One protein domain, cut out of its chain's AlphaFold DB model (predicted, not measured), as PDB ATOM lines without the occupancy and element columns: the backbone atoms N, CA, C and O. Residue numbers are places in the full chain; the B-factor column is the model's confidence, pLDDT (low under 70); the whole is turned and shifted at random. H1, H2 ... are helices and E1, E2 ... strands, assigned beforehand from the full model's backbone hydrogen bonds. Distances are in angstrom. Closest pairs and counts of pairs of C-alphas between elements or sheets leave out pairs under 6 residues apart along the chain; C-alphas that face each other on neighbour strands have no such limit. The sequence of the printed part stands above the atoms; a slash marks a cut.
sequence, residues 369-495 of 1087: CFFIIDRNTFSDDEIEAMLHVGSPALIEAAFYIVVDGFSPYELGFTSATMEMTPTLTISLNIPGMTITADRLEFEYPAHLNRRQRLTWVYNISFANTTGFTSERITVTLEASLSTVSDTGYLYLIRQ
ATOM      1  N   CYS A 369     -15.649 -35.026 -35.364       91.12
ATOM      2  CA  CYS A 369     -15.344 -33.617 -35.555       91.12
ATOM      3  C   CYS A 369     -15.228 -33.022 -34.158       91.12
ATOM      4  O   CYS A 369     -16.038 -33.366 -33.300       91.12
ATOM      5  N   PHE A 370     -14.233 -32.179 -33.900       90.12
ATOM      6  CA  PHE A 370     -14.190 -31.451 -32.639       90.12
ATOM      7  C   PHE A 370     -13.484 -30.103 -32.741       90.12
ATOM      8  O   PHE A 370     -12.567 -29.914 -33.544       90.12
ATOM      9  N   PHE A 371     -13.888 -29.175 -31.877       90.88
ATOM     10  CA  PHE A 371     -13.187 -27.911 -31.680       90.88
ATOM     11  C   PHE A 371     -11.975 -28.078 -30.754       90.88
ATOM     12  O   PHE A 371     -12.069 -28.659 -29.667       90.88
ATOM     13  N   ILE A 372     -10.849 -27.480 -31.153       90.25
ATOM     14  CA  ILE A 372      -9.779 -27.079 -30.233       90.25
ATOM     15  C   ILE A 372      -9.824 -25.558 -30.136       90.25
ATOM     16  O   ILE A 372      -9.596 -24.861 -31.118       90.25
ATOM     17  N   ILE A 373     -10.113 -25.029 -28.957       84.25
ATOM     18  CA  ILE A 373     -10.228 -23.586 -28.740       84.25
ATOM     19  C   ILE A 373      -8.942 -23.055 -28.093       84.25
ATOM     20  O   ILE A 373      -8.575 -23.498 -27.000       84.25
ATOM     21  N   ASP A 374      -8.275 -22.108 -28.765       80.81
ATOM     22  CA  ASP A 374      -7.115 -21.377 -28.225       80.81
ATOM     23  C   ASP A 374      -7.601 -20.135 -27.463       80.81
ATOM     24  O   ASP A 374      -7.320 -19.990 -26.272       80.81
ATOM     25  N   ARG A 375      -8.444 -19.311 -28.109       78.31
ATOM     26  CA  ARG A 375      -9.052 -18.093 -27.546       78.31
ATOM     27  C   ARG A 375     -10.573 -18.112 -27.688       78.31
ATOM     28  O   ARG A 375     -11.096 -18.243 -28.791       78.31
ATOM     29  N   ASN A 376     -11.292 -17.946 -26.575       76.81
ATOM     30  CA  ASN A 376     -12.762 -17.917 -26.563       76.81
ATOM     31  C   ASN A 376     -13.389 -16.666 -25.969       76.81
ATOM     32  O   ASN A 376     -14.609 -16.587 -25.960       76.81
ATOM     33  N   THR A 377     -12.617 -15.726 -25.438       78.25
ATOM     34  CA  THR A 377     -13.171 -14.530 -24.800       78.25
ATOM     35  C   THR A 377     -12.552 -13.297 -25.434       78.25
ATOM     36  O   THR A 377     -11.335 -13.234 -25.580       78.25
ATOM     37  N   PHE A 378     -13.401 -12.346 -25.814       80.56
ATOM     38  CA  PHE A 378     -13.022 -11.070 -26.415       80.56
ATOM     39  C   PHE A 378     -13.781  -9.960 -25.692       80.56
ATOM     40  O   PHE A 378     -14.990 -10.090 -25.473       80.56
ATOM     41  N   SER A 379     -13.107  -8.876 -25.318       78.19
ATOM     42  CA  SER A 379     -13.780  -7.683 -24.780       78.19
ATOM     43  C   SER A 379     -13.902  -6.579 -25.829       78.19
ATOM     44  O   SER A 379     -13.101  -6.518 -26.761       78.19
ATOM     45  N   ASP A 380     -14.908  -5.710 -25.711       83.06
ATOM     46  CA  ASP A 380     -15.052  -4.571 -26.625       83.06
ATOM     47  C   ASP A 380     -13.855  -3.626 -26.534       83.06
ATOM     48  O   ASP A 380     -13.309  -3.244 -27.567       83.06
ATOM     49  N   ASP A 381     -13.404  -3.324 -25.317       76.06
ATOM     50  CA  ASP A 381     -12.245  -2.465 -25.080       76.06
ATOM     51  C   ASP A 381     -10.961  -3.021 -25.724       76.06
ATOM     52  O   ASP A 381     -10.202  -2.272 -26.341       76.06
ATOM     53  N   GLU A 382     -10.721  -4.331 -25.611       76.19
ATOM     54  CA  GLU A 382      -9.594  -5.025 -26.247       76.19
ATOM     55  C   GLU A 382      -9.669  -4.934 -27.773       76.19
ATOM     56  O   GLU A 382      -8.698  -4.544 -28.421       76.19
ATOM     57  N   ILE A 383     -10.825  -5.261 -28.358       83.56
ATOM     58  CA  ILE A 383     -11.008  -5.212 -29.810       83.56
ATOM     59  C   ILE A 383     -10.860  -3.781 -30.335       83.56
ATOM     60  O   ILE A 383     -10.256  -3.569 -31.388       83.56
ATOM     61  N   GLU A 384     -11.352  -2.779 -29.606       81.75
ATOM     62  CA  GLU A 384     -11.153  -1.375 -29.961       81.75
ATOM     63  C   GLU A 384      -9.672  -0.974 -29.924       81.75
ATOM     64  O   GLU A 384      -9.197  -0.252 -30.804       81.75
ATOM     65  N   ALA A 385      -8.915  -1.476 -28.945       74.81
ATOM     66  CA  ALA A 385      -7.475  -1.264 -28.866       74.81
ATOM     67  C   ALA A 385      -6.734  -1.916 -30.037       74.81
ATOM     68  O   ALA A 385      -5.881  -1.278 -30.661       74.81
ATOM     69  N   MET A 386      -7.081  -3.160 -30.376       78.56
ATOM     70  CA  MET A 386      -6.521  -3.860 -31.532       78.56
ATOM     71  C   MET A 386      -6.809  -3.103 -32.833       78.56
ATOM     72  O   MET A 386      -5.905  -2.946 -33.650       78.56
ATOM     73  N   LEU A 387      -8.015  -2.543 -32.985       83.00
ATOM     74  CA  LEU A 387      -8.415  -1.731 -34.142       83.00
ATOM     75  C   LEU A 387      -7.577  -0.459 -34.332       83.00
ATOM     76  O   LEU A 387      -7.481   0.048 -35.451       83.00
ATOM     77  N   HIS A 388      -6.966   0.072 -33.269       77.00
ATOM     78  CA  HIS A 388      -6.018   1.185 -33.377       77.00
ATOM     79  C   HIS A 388      -4.622   0.747 -33.826       77.00
ATOM     80  O   HIS A 388      -3.879   1.566 -34.367       77.00
ATOM     81  N   VAL A 389      -4.257  -0.515 -33.594       71.19
ATOM     82  CA  VAL A 389      -2.986  -1.092 -34.052       71.19
ATOM     83  C   VAL A 389      -3.101  -1.539 -35.511       71.19
ATOM     84  O   VAL A 389      -2.215  -1.252 -36.312       71.19
ATOM     85  N   GLY A 390      -4.207  -2.190 -35.871       73.06
ATOM     86  CA  GLY A 390      -4.496  -2.653 -37.224       73.06
ATOM     87  C   GLY A 390      -5.998  -2.822 -37.447       73.06
ATOM     88  O   GLY A 390      -6.720  -3.252 -36.553       73.06
ATOM     89  N   SER A 391      -6.480  -2.467 -38.640       84.12
ATOM     90  CA  SER A 391      -7.889  -2.620 -39.018       84.12
ATOM     91  C   SER A 391      -8.009  -3.554 -40.230       84.12
ATOM     92  O   SER A 391      -7.434  -3.235 -41.276       84.12
ATOM     93  N   PRO A 392      -8.736  -4.685 -40.123       89.81
ATOM     94  CA  PRO A 392      -9.498  -5.140 -38.952       89.81
ATOM     95  C   PRO A 392      -8.599  -5.629 -37.799       89.81
ATOM     96  O   PRO A 392      -7.440  -5.972 -38.018       89.81
ATOM     97  N   ALA A 393      -9.149  -5.701 -36.583       86.56
ATOM     98  CA  ALA A 393      -8.498  -6.379 -35.464       86.56
ATOM     99  C   ALA A 393      -8.498  -7.888 -35.734       86.56
ATOM    100  O   ALA A 393      -9.561  -8.505 -35.690       86.56
ATOM    101  N   LEU A 394      -7.333  -8.454 -36.054       86.69
ATOM    102  CA  LEU A 394      -7.159  -9.856 -36.441       86.69
ATOM    103  C   LEU A 394      -6.609 -10.687 -35.277       86.69
ATOM    104  O   LEU A 394      -5.609 -10.321 -34.667       86.69
ATOM    105  N   ILE A 395      -7.247 -11.826 -35.014       85.75
ATOM    106  CA  ILE A 395      -6.798 -12.866 -34.092       85.75
ATOM    107  C   ILE A 395      -6.489 -14.103 -34.932       85.75
ATOM    108  O   ILE A 395      -7.410 -14.742 -35.454       85.75
ATOM    109  N   GLU A 396      -5.207 -14.438 -35.072       85.50
ATOM    110  CA  GLU A 396      -4.787 -15.616 -35.830       85.50
ATOM    111  C   GLU A 396      -4.923 -16.896 -35.003       85.50
ATOM    112  O   GLU A 396      -4.722 -16.891 -33.783       85.50
ATOM    113  N   ALA A 397      -5.245 -18.002 -35.679       85.56
ATOM    114  CA  ALA A 397      -5.353 -19.334 -35.085       85.56
ATOM    115  C   ALA A 397      -6.179 -19.356 -33.781       85.56
ATOM    116  O   ALA A 397      -5.810 -20.002 -32.797       85.56
ATOM    117  N   ALA A 398      -7.295 -18.619 -33.767       87.44
ATOM    118  CA  ALA A 398      -8.158 -18.439 -32.601       87.44
ATOM    119  C   ALA A 398      -8.769 -19.767 -32.129       87.44
ATOM    120  O   ALA A 398      -8.897 -20.022 -30.929       87.44
ATOM    121  N   PHE A 399      -9.134 -20.622 -33.082       90.94
ATOM    122  CA  PHE A 399      -9.570 -21.988 -32.831       90.94
ATOM    123  C   PHE A 399      -9.254 -22.879 -34.036       90.94
ATOM    124  O   PHE A 399      -8.929 -22.406 -35.127       90.94
ATOM    125  N   TYR A 400      -9.381 -24.182 -33.819       93.62
ATOM    126  CA  TYR A 400      -9.179 -25.215 -34.817       93.62
ATOM    127  C   TYR A 400     -10.427 -26.083 -34.894       93.62
ATOM    128  O   TYR A 400     -11.042 -26.382 -33.867       93.62
ATOM    129  N   ILE A 401     -10.765 -26.516 -36.102       95.00
ATOM    130  CA  ILE A 401     -11.727 -27.596 -36.319       95.00
ATOM    131  C   ILE A 401     -10.921 -28.798 -36.780       95.00
ATOM    132  O   ILE A 401     -10.219 -28.719 -37.789       95.00
ATOM    133  N   VAL A 402     -11.000 -29.893 -36.027       93.75
ATOM    134  CA  VAL A 402     -10.303 -31.138 -36.345       93.75
ATOM    135  C   VAL A 402     -11.323 -32.167 -36.797       93.75
ATOM    136  O   VAL A 402     -12.266 -32.469 -36.066       93.75
ATOM    137  N   VAL A 403     -11.110 -32.723 -37.986       93.44
ATOM    138  CA  VAL A 403     -11.846 -33.888 -38.481       93.44
ATOM    139  C   VAL A 403     -10.915 -35.092 -38.437       93.44
ATOM    140  O   VAL A 403      -9.789 -35.046 -38.926       93.44
ATOM    141  N   ASP A 404     -11.393 -36.161 -37.812       89.69
ATOM    142  CA  ASP A 404     -10.675 -37.416 -37.583       89.69
ATOM    143  C   ASP A 404     -11.556 -38.578 -38.067       89.69
ATOM    144  O   ASP A 404     -12.787 -38.496 -38.056       89.69
ATOM    145  N   GLY A 405     -10.948 -39.682 -38.490       86.44
ATOM    146  CA  GLY A 405     -11.687 -40.848 -38.973       86.44
ATOM    147  C   GLY A 405     -11.906 -40.933 -40.471       86.44
ATOM    148  O   GLY A 405     -12.591 -41.855 -40.910       86.44
ATOM    149  N   PHE A 406     -11.329 -40.012 -41.234       88.75
ATOM    150  CA  PHE A 406     -11.449 -39.971 -42.684       88.75
ATOM    151  C   PHE A 406     -10.070 -39.963 -43.326       88.75
ATOM    152  O   PHE A 406      -9.121 -39.390 -42.785       88.75
ATOM    153  N   SER A 407      -9.973 -40.567 -44.500       88.12
ATOM    154  CA  SER A 407      -8.935 -40.195 -45.452       88.12
ATOM    155  C   SER A 407      -9.314 -38.883 -46.154       88.12
ATOM    156  O   SER A 407     -10.500 -38.638 -46.397       88.12
ATOM    157  N   PRO A 408      -8.345 -38.016 -46.498       90.06
ATOM    158  CA  PRO A 408      -8.605 -36.853 -47.338       90.06
ATOM    159  C   PRO A 408      -9.379 -37.177 -48.622       90.06
ATOM    160  O   PRO A 408     -10.303 -36.450 -48.978       90.06
ATOM    161  N   TYR A 409      -9.071 -38.295 -49.276       84.88
ATOM    162  CA  TYR A 409      -9.751 -38.717 -50.497       84.88
ATOM    163  C   TYR A 409     -11.245 -39.000 -50.280       84.88
ATOM    164  O   TYR A 409     -12.074 -38.565 -51.074       84.88
ATOM    165  N   GLU A 410     -11.634 -39.641 -49.169       86.44
ATOM    166  CA  GLU A 410     -13.054 -39.836 -48.816       86.44
ATOM    167  C   GLU A 410     -13.808 -38.518 -48.600       86.44
ATOM    168  O   GLU A 410     -15.033 -38.475 -48.735       86.44
ATOM    169  N   LEU A 411     -13.091 -37.452 -48.238       90.00
ATOM    170  CA  LEU A 411     -13.646 -36.107 -48.112       90.00
ATOM    171  C   LEU A 411     -13.619 -35.334 -49.437       90.00
ATOM    172  O   LEU A 411     -14.202 -34.258 -49.495       90.00
ATOM    173  N   GLY A 412     -13.008 -35.879 -50.492       88.81
ATOM    174  CA  GLY A 412     -12.936 -35.284 -51.827       88.81
ATOM    175  C   GLY A 412     -11.680 -34.456 -52.102       88.81
ATOM    176  O   GLY A 412     -11.679 -33.705 -53.072       88.81
ATOM    177  N   PHE A 413     -10.635 -34.560 -51.274       89.25
ATOM    178  CA  PHE A 413      -9.363 -33.880 -51.529       89.25
ATOM    179  C   PHE A 413      -8.556 -34.590 -52.613       89.25
ATOM    180  O   PHE A 413      -8.319 -35.795 -52.527       89.25
ATOM    181  N   THR A 414      -8.064 -33.809 -53.575       85.62
ATOM    182  CA  THR A 414      -7.187 -34.288 -54.660       85.62
ATOM    183  C   THR A 414      -5.741 -33.804 -54.530       85.62
ATOM    184  O   THR A 414      -4.849 -34.204 -55.272       85.62
ATOM    185  N   SER A 415      -5.466 -32.938 -53.565       85.62
ATOM    186  CA  SER A 415      -4.125 -32.489 -53.227       85.62
ATOM    187  C   SER A 415      -4.052 -32.176 -51.734       85.62
ATOM    188  O   SER A 415      -5.073 -31.978 -51.073       85.62
ATOM    189  N   ALA A 416      -2.842 -32.090 -51.181       85.56
ATOM    190  CA  ALA A 416      -2.627 -31.617 -49.811       85.56
ATOM    191  C   ALA A 416      -2.751 -30.083 -49.713       85.56
ATOM    192  O   ALA A 416      -1.852 -29.395 -49.227       85.56
ATOM    193  N   THR A 417      -3.852 -29.535 -50.227       87.00
ATOM    194  CA  THR A 417      -4.179 -28.109 -50.186       87.00
ATOM    195  C   THR A 417      -5.605 -27.902 -49.674       87.00
ATOM    196  O   THR A 417      -6.415 -28.828 -49.626       87.00
ATOM    197  N   MET A 418      -5.922 -26.686 -49.227       89.50
ATOM    198  CA  MET A 418      -7.252 -26.365 -48.711       89.50
ATOM    199  C   MET A 418      -8.250 -26.179 -49.864       89.50
ATOM    200  O   MET A 418      -8.503 -25.061 -50.304       89.50
ATOM    201  N   GLU A 419      -8.816 -27.284 -50.350       87.12
ATOM    202  CA  GLU A 419      -9.840 -27.297 -51.409       87.12
ATOM    203  C   GLU A 419     -11.253 -27.021 -50.863       87.12
ATOM    204  O   GLU A 419     -12.109 -26.481 -51.566       87.12
ATOM    205  N   MET A 420     -11.495 -27.349 -49.588       91.00
ATOM    206  CA  MET A 420     -12.766 -27.119 -48.896       91.00
ATOM    207  C   MET A 420     -12.579 -26.823 -47.406       91.00
ATOM    208  O   MET A 420     -11.528 -27.091 -46.819       91.00
ATOM    209  N   THR A 421     -13.636 -26.302 -46.782       93.62
ATOM    210  CA  THR A 421     -13.698 -25.995 -45.348       93.62
ATOM    211  C   THR A 421     -14.974 -26.568 -44.730       93.62
ATOM    212  O   THR A 421     -16.008 -26.562 -45.403       93.62
ATOM    213  N   PRO A 422     -14.958 -26.992 -43.452       94.31
ATOM    214  CA  PRO A 422     -16.164 -27.335 -42.708       94.31
ATOM    215  C   PRO A 422     -17.218 -26.232 -42.802       94.31
ATOM    216  O   PRO A 422     -16.899 -25.040 -42.753       94.31
ATOM    217  N   THR A 423     -18.487 -26.629 -42.905       95.88
ATOM    218  CA  THR A 423     -19.600 -25.685 -42.797       95.88
ATOM    219  C   THR A 423     -19.650 -25.184 -41.364       95.88
ATOM    220  O   THR A 423     -19.830 -25.978 -40.441       95.88
ATOM    221  N   LEU A 424     -19.496 -23.874 -41.187       94.75
ATOM    222  CA  LEU A 424     -19.514 -23.219 -39.887       94.75
ATOM    223  C   LEU A 424     -20.754 -22.329 -39.770       94.75
ATOM    224  O   LEU A 424     -20.872 -21.323 -40.468       94.75
ATOM    225  N   THR A 425     -21.660 -22.685 -38.861       93.44
ATOM    226  CA  THR A 425     -22.828 -21.873 -38.508       93.44
ATOM    227  C   THR A 425     -22.559 -21.125 -37.209       93.44
ATOM    228  O   THR A 425     -22.006 -21.676 -36.260       93.44
ATOM    229  N   ILE A 426     -22.962 -19.857 -37.155       91.88
ATOM    230  CA  ILE A 426     -22.826 -19.002 -35.975       91.88
ATOM    231  C   ILE A 426     -24.234 -18.671 -35.482       91.88
ATOM    232  O   ILE A 426     -25.048 -18.157 -36.248       91.88
ATOM    233  N   SER A 427     -24.536 -18.947 -34.211       88.31
ATOM    234  CA  SER A 427     -25.894 -18.804 -33.660       88.31
ATOM    235  C   SER A 427     -26.445 -17.378 -33.694       88.31
ATOM    236  O   SER A 427     -27.655 -17.176 -33.627       88.31
ATOM    237  N   LEU A 428     -25.560 -16.382 -33.741       87.31
ATOM    238  CA  LEU A 428     -25.888 -14.962 -33.739       87.31
ATOM    239  C   LEU A 428     -25.034 -14.252 -34.788       87.31
ATOM    240  O   LEU A 428     -23.815 -14.411 -34.810       87.31
ATOM    241  N   ASN A 429     -25.659 -13.417 -35.618       87.19
ATOM    242  CA  ASN A 429     -24.909 -12.480 -36.446       87.19
ATOM    243  C   ASN A 429     -24.340 -11.380 -35.540       87.19
ATOM    244  O   ASN A 429     -25.110 -10.615 -34.959       87.19
ATOM    245  N   ILE A 430     -23.016 -11.311 -35.413       93.06
ATOM    246  CA  ILE A 430     -22.314 -10.286 -34.636       93.06
ATOM    247  C   ILE A 430     -21.804  -9.214 -35.610       93.06
ATOM    248  O   ILE A 430     -20.849  -9.470 -36.346       93.06
ATOM    249  N   PRO A 431     -22.409  -8.008 -35.641       93.94
ATOM    250  CA  PRO A 431     -21.968  -6.932 -36.522       93.94
ATOM    251  C   PRO A 431     -20.467  -6.651 -36.412       93.94
ATOM    252  O   PRO A 431     -19.953  -6.408 -35.322       93.94
ATOM    253  N   GLY A 432     -19.783  -6.656 -37.556       91.88
ATOM    254  CA  GLY A 432     -18.350  -6.375 -37.649       91.88
ATOM    255  C   GLY A 432     -17.435  -7.568 -37.366       91.88
ATOM    256  O   GLY A 432     -16.249  -7.440 -37.636       91.88
ATOM    257  N   MET A 433     -17.942  -8.707 -36.888       94.88
ATOM    258  CA  MET A 433     -17.144  -9.917 -36.667       94.88
ATOM    259  C   MET A 433     -17.165 -10.818 -37.907       94.88
ATOM    260  O   MET A 433     -18.231 -11.098 -38.453       94.88
ATOM    261  N   THR A 434     -16.000 -11.300 -38.333       94.88
ATOM    262  CA  THR A 434     -15.851 -12.269 -39.428       94.88
ATOM    263  C   THR A 434     -14.957 -13.417 -38.981       94.88
ATOM    264  O   THR A 434     -13.918 -13.188 -38.363       94.88
ATOM    265  N   ILE A 435     -15.349 -14.647 -39.308       95.12
ATOM    266  CA  ILE A 435     -14.574 -15.861 -39.046       95.12
ATOM    267  C   ILE A 435     -14.173 -16.467 -40.389       95.12
ATOM    268  O   ILE A 435     -15.032 -16.671 -41.247       95.12
ATOM    269  N   THR A 436     -12.886 -16.751 -40.572       94.62
ATOM    270  CA  THR A 436     -12.345 -17.279 -41.832       94.62
ATOM    271  C   THR A 436     -11.396 -18.436 -41.569       94.62
ATOM    272  O   THR A 436     -10.566 -18.353 -40.664       94.62
ATOM    273  N   ALA A 437     -11.484 -19.491 -42.378       94.88
ATOM    274  CA  ALA A 437     -10.442 -20.510 -42.415       94.88
ATOM    275  C   ALA A 437      -9.171 -19.900 -43.029       94.88
ATOM    276  O   ALA A 437      -9.226 -19.317 -44.111       94.88
ATOM    277  N   ASP A 438      -8.061 -20.004 -42.309       92.56
ATOM    278  CA  ASP A 438      -6.738 -19.517 -42.705       92.56
ATOM    279  C   ASP A 438      -6.025 -20.551 -43.577       92.56
ATOM    280  O   ASP A 438      -5.633 -20.278 -44.710       92.56
ATOM    281  N   ARG A 439      -5.915 -21.774 -43.052       92.50
ATOM    282  CA  ARG A 439      -5.249 -22.899 -43.707       92.50
ATOM    283  C   ARG A 439      -5.760 -24.240 -43.195       92.50
ATOM    284  O   ARG A 439      -6.404 -24.319 -42.147       92.50
ATOM    285  N   LEU A 440      -5.417 -25.290 -43.933       94.19
ATOM    286  CA  LEU A 440      -5.652 -26.687 -43.590       94.19
ATOM    287  C   LEU A 440      -4.308 -27.394 -43.434       94.19
ATOM    288  O   LEU A 440      -3.477 -27.348 -44.337       94.19
ATOM    289  N   GLU A 441      -4.135 -28.075 -42.309       92.75
ATOM    290  CA  GLU A 441      -2.967 -28.892 -42.013       92.75
ATOM    291  C   GLU A 441      -3.330 -30.376 -42.065       92.75
ATOM    292  O   GLU A 441      -4.253 -30.840 -41.383       92.75
ATOM    293  N   PHE A 442      -2.569 -31.114 -42.871       89.88
ATOM    294  CA  PHE A 442      -2.633 -32.567 -42.977       89.88
ATOM    295  C   PHE A 442      -1.599 -33.177 -42.036       89.88
ATOM    296  O   PHE A 442      -0.437 -32.765 -42.028       89.88
ATOM    297  N   GLU A 443      -1.988 -34.193 -41.275       86.56
ATOM    298  CA  GLU A 443      -1.034 -34.945 -40.459       86.56
ATOM    299  C   GLU A 443      -0.051 -35.754 -41.327       86.56
ATOM    300  O   GLU A 443       1.107 -35.943 -40.944       86.56
ATOM    301  N   TYR A 444      -0.483 -36.190 -42.517       82.81
ATOM    302  CA  TYR A 444       0.347 -36.864 -43.510       82.81
ATOM    303  C   TYR A 444       0.039 -36.404 -44.953       82.81
ATOM    304  O   TYR A 444      -0.655 -37.095 -45.706       82.81
ATOM    305  N   PRO A 445       0.588 -35.252 -45.384       81.94
ATOM    306  CA  PRO A 445       0.248 -34.637 -46.673       81.94
ATOM    307  C   PRO A 445       0.636 -35.477 -47.900       81.94
ATOM    308  O   PRO A 445       0.076 -35.283 -48.971       81.94
ATOM    309  N   ALA A 446       1.570 -36.422 -47.765       79.56
ATOM    310  CA  ALA A 446       1.985 -37.288 -48.868       79.56
ATOM    311  C   ALA A 446       1.000 -38.441 -49.163       79.56
ATOM    312  O   ALA A 446       1.169 -39.112 -50.175       79.56
ATOM    313  N   HIS A 447      -0.009 -38.690 -48.311       80.88
ATOM    314  CA  HIS A 447      -0.927 -39.831 -48.457       80.88
ATOM    315  C   HIS A 447      -2.393 -39.449 -48.243       80.88
ATOM    316  O   HIS A 447      -2.943 -39.586 -47.149       80.88
ATOM    317  N   LEU A 448      -3.064 -39.036 -49.313       85.19
ATOM    318  CA  LEU A 448      -4.465 -38.606 -49.258       85.19
ATOM    319  C   LEU A 448      -5.467 -39.760 -49.081       85.19
ATOM    320  O   LEU A 448      -6.575 -39.529 -48.612       85.19
ATOM    321  N   ASN A 449      -5.078 -41.002 -49.380       81.25
ATOM    322  CA  ASN A 449      -5.944 -42.187 -49.249       81.25
ATOM    323  C   ASN A 449      -5.906 -42.843 -47.862       81.25
ATOM    324  O   ASN A 449      -6.621 -43.816 -47.623       81.25
ATOM    325  N   ARG A 450      -5.085 -42.327 -46.940       83.38
ATOM    326  CA  ARG A 450      -4.951 -42.866 -45.581       83.38
ATOM    327  C   ARG A 450      -5.747 -42.055 -44.581       83.38
ATOM    328  O   ARG A 450      -5.797 -40.828 -44.685       83.38
ATOM    329  N   ARG A 451      -6.317 -42.734 -43.585       87.31
ATOM    330  CA  ARG A 451      -6.980 -42.076 -42.464       87.31
ATOM    331  C   ARG A 451      -5.959 -41.230 -41.710       87.31
ATOM    332  O   ARG A 451      -4.906 -41.723 -41.307       87.31
ATOM    333  N   GLN A 452      -6.288 -39.961 -41.519       87.56
ATOM    334  CA  GLN A 452      -5.444 -38.998 -40.819       87.56
ATOM    335  C   GLN A 452      -6.296 -37.858 -40.261       87.56
ATOM    336  O   GLN A 452      -7.447 -37.683 -40.668       87.56
ATOM    337  N   ARG A 453      -5.742 -37.062 -39.344       90.25
ATOM    338  CA  ARG A 453      -6.409 -35.836 -38.905       90.25
ATOM    339  C   ARG A 453      -6.234 -34.721 -39.926       90.25
ATOM    340  O   ARG A 453      -5.125 -34.443 -40.382       90.25
ATOM    341  N   LEU A 454      -7.342 -34.049 -40.218       93.44
ATOM    342  CA  LEU A 454      -7.389 -32.808 -40.981       93.44
ATOM    343  C   LEU A 454      -7.716 -31.673 -40.014       93.44
ATOM    344  O   LEU A 454      -8.747 -31.707 -39.339       93.44
ATOM    345  N   THR A 455      -6.827 -30.686 -39.920       95.06
ATOM    346  CA  THR A 455      -6.955 -29.582 -38.963       95.06
ATOM    347  C   THR A 455      -7.072 -28.257 -39.695       95.06
ATOM    348  O   THR A 455      -6.091 -27.754 -40.239       95.06
ATOM    349  N   TRP A 456      -8.264 -27.665 -39.685       95.81
ATOM    350  CA  TRP A 456      -8.470 -26.309 -40.189       95.81
ATOM    351  C   TRP A 456      -8.169 -25.305 -39.092       95.81
ATOM    352  O   TRP A 456      -8.717 -25.388 -37.991       95.81
ATOM    353  N   VAL A 457      -7.325 -24.336 -39.417       94.12
ATOM    354  CA  VAL A 457      -6.966 -23.218 -38.549       94.12
ATOM    355  C   VAL A 457      -7.884 -22.047 -38.886       94.12
ATOM    356  O   VAL A 457      -7.980 -21.664 -40.050       94.12
ATOM    357  N   TYR A 458      -8.568 -21.478 -37.892       94.44
ATOM    358  CA  TYR A 458      -9.490 -20.361 -38.096       94.44
ATOM    359  C   TYR A 458      -8.989 -19.074 -37.451       94.44
ATOM    360  O   TYR A 458      -8.589 -19.051 -36.285       94.44
ATOM    361  N   ASN A 459      -9.105 -17.985 -38.207       93.31
ATOM    362  CA  ASN A 459      -8.883 -16.628 -37.734       93.31
ATOM    363  C   ASN A 459     -10.229 -15.965 -37.416       93.31
ATOM    364  O   ASN A 459     -11.245 -16.229 -38.069       93.31
ATOM    365  N   ILE A 460     -10.226 -15.067 -36.433       92.81
ATOM    366  CA  ILE A 460     -11.364 -14.196 -36.123       92.81
ATOM    367  C   ILE A 460     -10.916 -12.761 -36.351       92.81
ATOM    368  O   ILE A 460      -9.846 -12.365 -35.899       92.81
ATOM    369  N   SER A 461     -11.731 -11.970 -37.041       93.12
ATOM    370  CA  SER A 461     -11.475 -10.546 -37.225       93.12
ATOM    371  C   SER A 461     -12.672  -9.697 -36.830       93.12
ATOM    372  O   SER A 461     -13.823 -10.085 -37.035       93.12
ATOM    373  N   PHE A 462     -12.397  -8.518 -36.282       93.75
ATOM    374  CA  PHE A 462     -13.402  -7.521 -35.943       93.75
ATOM    375  C   PHE A 462     -13.105  -6.219 -36.688       93.75
ATOM    376  O   PHE A 462     -12.020  -5.660 -36.571       93.75
ATOM    377  N   ALA A 463     -14.073  -5.715 -37.449       95.31
ATOM    378  CA  ALA A 463     -13.988  -4.425 -38.135       95.31
ATOM    379  C   ALA A 463     -14.398  -3.245 -37.232       95.31
ATOM    380  O   ALA A 463     -14.074  -2.098 -37.529       95.31
ATOM    381  N   ASN A 464     -15.159  -3.515 -36.168       91.50
ATOM    382  CA  ASN A 464     -15.616  -2.553 -35.165       91.50
ATOM    383  C   ASN A 464     -16.146  -3.299 -33.923       91.50
ATOM    384  O   ASN A 464     -16.258  -4.524 -33.927       91.50
ATOM    385  N   THR A 465     -16.521  -2.552 -32.886       90.44
ATOM    386  CA  THR A 465     -17.055  -3.068 -31.613       90.44
ATOM    387  C   THR A 465     -18.589  -3.046 -31.527       90.44
ATOM    388  O   THR A 465     -19.162  -3.299 -30.470       90.44
ATOM    389  N   THR A 466     -19.306  -2.792 -32.629       92.00
ATOM    390  CA  THR A 466     -20.782  -2.656 -32.620       92.00
ATOM    391  C   THR A 466     -21.491  -3.948 -32.199       92.00
ATOM    392  O   THR A 466     -22.593  -3.906 -31.654       92.00
ATOM    393  N   GLY A 467     -20.861  -5.104 -32.432       88.12
ATOM    394  CA  GLY A 467     -21.380  -6.412 -32.036       88.12
ATOM    395  C   GLY A 467     -21.435  -6.664 -30.525       88.12
ATOM    396  O   GLY A 467     -22.144  -7.569 -30.086       88.12
ATOM    397  N   PHE A 468     -20.765  -5.841 -29.717       89.31
ATOM    398  CA  PHE A 468     -20.735  -5.952 -28.261       89.31
ATOM    399  C   PHE A 468     -21.940  -5.213 -27.651       89.31
ATOM    400  O   PHE A 468     -21.871  -4.062 -27.223       89.31
ATOM    401  N   THR A 469     -23.108  -5.856 -27.651       87.12
ATOM    402  CA  THR A 469     -24.392  -5.220 -27.286       87.12
ATOM    403  C   THR A 469     -24.845  -5.447 -25.840       87.12
ATOM    404  O   THR A 469     -25.761  -4.767 -25.385       87.12
ATOM    405  N   SER A 470     -24.224  -6.371 -25.106       80.44
ATOM    406  CA  SER A 470     -24.577  -6.735 -23.723       80.44
ATOM    407  C   SER A 470     -23.319  -6.996 -22.898       80.44
ATOM    408  O   SER A 470     -22.254  -7.202 -23.469       80.44
ATOM    409  N   GLU A 471     -23.446  -7.021 -21.567       70.94
ATOM    410  CA  GLU A 471     -22.337  -7.303 -20.634       70.94
ATOM    411  C   GLU A 471     -21.593  -8.602 -20.969       70.94
ATOM    412  O   GLU A 471     -20.369  -8.660 -20.870       70.94
ATOM    413  N   ARG A 472     -22.342  -9.622 -21.407       77.12
ATOM    414  CA  ARG A 472     -21.823 -10.859 -21.982       77.12
ATOM    415  C   ARG A 472     -22.746 -11.351 -23.092       77.12
ATOM    416  O   ARG A 472     -23.959 -11.417 -22.905       77.12
ATOM    417  N   ILE A 473     -22.166 -11.757 -24.213       85.25
ATOM    418  CA  ILE A 473     -22.832 -12.465 -25.307       85.25
ATOM    419  C   ILE A 473     -22.118 -13.798 -25.483       85.25
ATOM    420  O   ILE A 473     -20.903 -13.831 -25.652       85.25
ATOM    421  N   THR A 474     -22.872 -14.893 -25.451       85.56
ATOM    422  CA  THR A 474     -22.363 -16.219 -25.808       85.56
ATOM    423  C   THR A 474     -22.676 -16.478 -27.276       85.56
ATOM    424  O   THR A 474     -23.842 -16.525 -27.668       85.56
ATOM    425  N   VAL A 475     -21.637 -16.640 -28.086       88.75
ATOM    426  CA  VAL A 475     -21.725 -17.002 -29.501       88.75
ATOM    427  C   VAL A 475     -21.497 -18.503 -29.609       88.75
ATOM    428  O   VAL A 475     -20.445 -18.992 -29.203       88.75
ATOM    429  N   THR A 476     -22.475 -19.235 -30.135       90.50
ATOM    430  CA  THR A 476     -22.339 -20.676 -30.379       90.50
ATOM    431  C   THR A 476     -21.862 -20.887 -31.811       90.50
ATOM    432  O   THR A 476     -22.429 -20.311 -32.744       90.50
ATOM    433  N   LEU A 477     -20.808 -21.680 -31.967       92.19
ATOM    434  CA  LEU A 477     -20.233 -22.101 -33.237       92.19
ATOM    435  C   LEU A 477     -20.621 -23.554 -33.475       92.19
ATOM    436  O   LEU A 477     -20.372 -24.391 -32.616       92.19
ATOM    437  N   GLU A 478     -21.183 -23.865 -34.632       93.44
ATOM    438  CA  GLU A 478     -21.543 -25.231 -34.999       93.44
ATOM    439  C   GLU A 478     -20.817 -25.595 -36.292       93.44
ATOM    440  O   GLU A 478     -21.040 -24.983 -37.339       93.44
ATOM    441  N   ALA A 479     -19.891 -26.546 -36.196       94.50
ATOM    442  CA  ALA A 479     -19.091 -27.011 -37.317       94.50
ATOM    443  C   ALA A 479     -19.610 -28.357 -37.797       94.50
ATOM    444  O   ALA A 479     -19.863 -29.241 -36.980       94.50
ATOM    445  N   SER A 480     -19.708 -28.544 -39.109       94.50
ATOM    446  CA  SER A 480     -20.024 -29.842 -39.704       94.50
ATOM    447  C   SER A 480     -19.232 -30.089 -40.983       94.50
ATOM    448  O   SER A 480     -18.999 -29.180 -41.782       94.50
ATOM    449  N   LEU A 481     -18.811 -31.336 -41.174       93.69
ATOM    450  CA  LEU A 481     -18.230 -31.823 -42.420       93.69
ATOM    451  C   LEU A 481     -18.628 -33.289 -42.593       93.69
ATOM    452  O   LEU A 481     -18.483 -34.085 -41.666       93.69
ATOM    453  N   SER A 482     -19.128 -33.659 -43.774       90.44
ATOM    454  CA  SER A 482     -19.665 -35.004 -44.017       90.44
ATOM    455  C   SER A 482     -20.749 -35.371 -42.981       90.44
ATOM    456  O   SER A 482     -21.740 -34.653 -42.856       90.44
ATOM    457  N   THR A 483     -20.587 -36.466 -42.236       87.81
ATOM    458  CA  THR A 483     -21.554 -36.960 -41.237       87.81
ATOM    459  C   THR A 483     -21.225 -36.563 -39.796       87.81
ATOM    460  O   THR A 483     -21.850 -37.086 -38.875       87.81
ATOM    461  N   VAL A 484     -20.214 -35.719 -39.572       92.56
ATOM    462  CA  VAL A 484     -19.739 -35.356 -38.229       92.56
ATOM    463  C   VAL A 484     -19.928 -33.871 -37.958       92.56
ATOM    464  O   VAL A 484     -19.806 -33.035 -38.856       92.56
ATOM    465  N   SER A 485     -20.212 -33.541 -36.702       92.69
ATOM    466  CA  SER A 485     -20.398 -32.168 -36.251       92.69
ATOM    467  C   SER A 485     -19.972 -31.993 -34.801       92.69
ATOM    468  O   SER A 485     -20.023 -32.948 -34.031       92.69
ATOM    469  N   ASP A 486     -19.619 -30.766 -34.432       91.62
ATOM    470  CA  ASP A 486     -19.346 -30.380 -33.047       91.62
ATOM    471  C   ASP A 486     -19.782 -28.937 -32.779       91.62
ATOM    472  O   ASP A 486     -20.105 -28.182 -33.704       91.62
ATOM    473  N   THR A 487     -19.784 -28.549 -31.505       88.31
ATOM    474  CA  THR A 487     -20.153 -27.213 -31.050       88.31
ATOM    475  C   THR A 487     -19.051 -26.573 -30.204       88.31
ATOM    476  O   THR A 487     -18.640 -27.105 -29.175       88.31
ATOM    477  N   GLY A 488     -18.623 -25.378 -30.605       85.69
ATOM    478  CA  GLY A 488     -17.709 -24.508 -29.865       85.69
ATOM    479  C   GLY A 488     -18.404 -23.234 -29.379       85.69
ATOM    480  O   GLY A 488     -19.511 -22.908 -29.810       85.69
ATOM    481  N   TYR A 489     -17.761 -22.486 -28.481       84.00
ATOM    482  CA  TYR A 489     -18.342 -21.268 -27.906       84.00
ATOM    483  C   TYR A 489     -17.318 -20.146 -27.822       84.00
ATOM    484  O   TYR A 489     -16.181 -20.364 -27.405       84.00
ATOM    485  N   LEU A 490     -17.766 -18.937 -28.154       86.06
ATOM    486  CA  LEU A 490     -17.050 -17.688 -27.920       86.06
ATOM    487  C   LEU A 490     -17.870 -16.792 -26.984       86.06
ATOM    488  O   LEU A 490     -19.099 -16.874 -26.927       86.06
ATOM    489  N   TYR A 491     -17.197 -15.899 -26.276       82.44
ATOM    490  CA  TYR A 491     -17.779 -14.951 -25.342       82.44
ATOM    491  C   TYR A 491     -17.325 -13.541 -25.702       82.44
ATOM    492  O   TYR A 491     -16.130 -13.263 -25.743       82.44
ATOM    493  N   LEU A 492     -18.283 -12.648 -25.933       85.81
ATOM    494  CA  LEU A 492     -18.034 -11.216 -26.088       85.81
ATOM    495  C   LEU A 492     -18.453 -10.516 -24.799       85.81
ATOM    496  O   LEU A 492     -19.588 -10.712 -24.362       85.81
ATOM    497  N   ILE A 493     -17.569  -9.740 -24.179       78.94
ATOM    498  CA  ILE A 493     -17.824  -9.079 -22.888       78.94
ATOM    499  C   ILE A 493     -17.651  -7.562 -22.971       78.94
ATOM    500  O   ILE A 493     -16.956  -7.069 -23.855       78.94
ATOM    501  N   ARG A 494     -18.302  -6.831 -22.056       75.19
ATOM    502  CA  ARG A 494     -18.460  -5.370 -22.160       75.19
ATOM    503  C   ARG A 494     -18.243  -4.583 -20.858       75.19
ATOM    504  O   ARG A 494     -18.994  -3.660 -20.541       75.19
ATOM    505  N   GLN A 495     -17.279  -5.003 -20.040       64.25
ATOM    506  CA  GLN A 495     -17.027  -4.421 -18.716       64.25
ATOM    507  C   GLN A 495     -15.744  -3.573 -18.704       64.25
ATOM    508  O   GLN A 495     -14.724  -4.077 -19.171       64.25
TER     509      GLN A 495
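AT A GLANCE: This is residues 369 to 495 of the 1087 residues of an uncharacterized protein of Methanothrix sp (UniProt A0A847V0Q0). Two strongly twisted sheets of four strands lie face to face as an elongated sandwich, their strands running roughly along its length, with one short helix, H1, at one end grazing both sheets. One sheet, in the order E1, E3, E6, E5, is antiparallel; the other, E2, E8, E7, E4, is mixed and curled like part of a barrel. The printed part has 127 residues, with named elements in the order E1, E2, H1, E3, E4, E5, E6, E7, E8, and its class is mostly strand. It is compact, with a radius of gyration of the C-alphas of 16.0 A, and spans 49 by 27 by 19 A.

HOW THE PARTS SIT: E1, residues 369 to 373, is an edge strand, antiparallel to E3, residues 393 to 406, with N 370 and O 402 2.9 A apart, within hydrogen-bond range. E2, residues 377 to 379, is an edge strand of the other sheet, parallel to E8, residues 484 to 493, with N 378 and O 491 2.9 A apart, within hydrogen-bond range. H1, residues 380 to 389, only grazes the two sheets; its closest C-alphas to E3 are those of Leu 387 and Ala 393, 4.8 A apart. Every O i to N i+4 pair in H1 is within hydrogen-bond range. E3 is antiparallel to E6, residues 452 to 462, with N 395 and O 460 2.8 A apart. E4, residues 423 to 426, is an edge strand, antiparallel to E7, residues 472 to 481, with N 425 and O 478 2.8 A apart. E5, residues 433 to 442, and E6 form a hairpin, with N 434 and O 461 2.8 A apart. E7 and E8 form a hairpin too, with N 475 and O 490 2.8 A apart. Between the sheets, whose best planes stand 8 degrees apart, the closest C-alphas of E1 and E8 are those of Phe 370 and Asp 486, 5.3 A apart. E3 and E8 are near each other, while E5 and E8 are apart.

IN THESE COORDINATES: E1 begins at C-alpha 369, (-15.344, -33.617, -35.555). E3, the longest strand, measures 34.5 A from first to last C-alpha, E6 32.8 A, E8 30.5 A, E7 29.5 A and E5 27.6 A. H1 begins at C-alpha 380, (-15.052, -4.571, -26.625), and E8 ends at C-alpha 493, (-17.824, -9.079, -22.888).

THE WHOLE: The C-alphas farthest apart, those of Asn 449 and Gln 495, are 49.8 A apart. The printed part has no cut. The link from E3 to E4, residues 407 to 422, is long. Mean pLDDT of the printed part is 87.5; residue 495 is under 70.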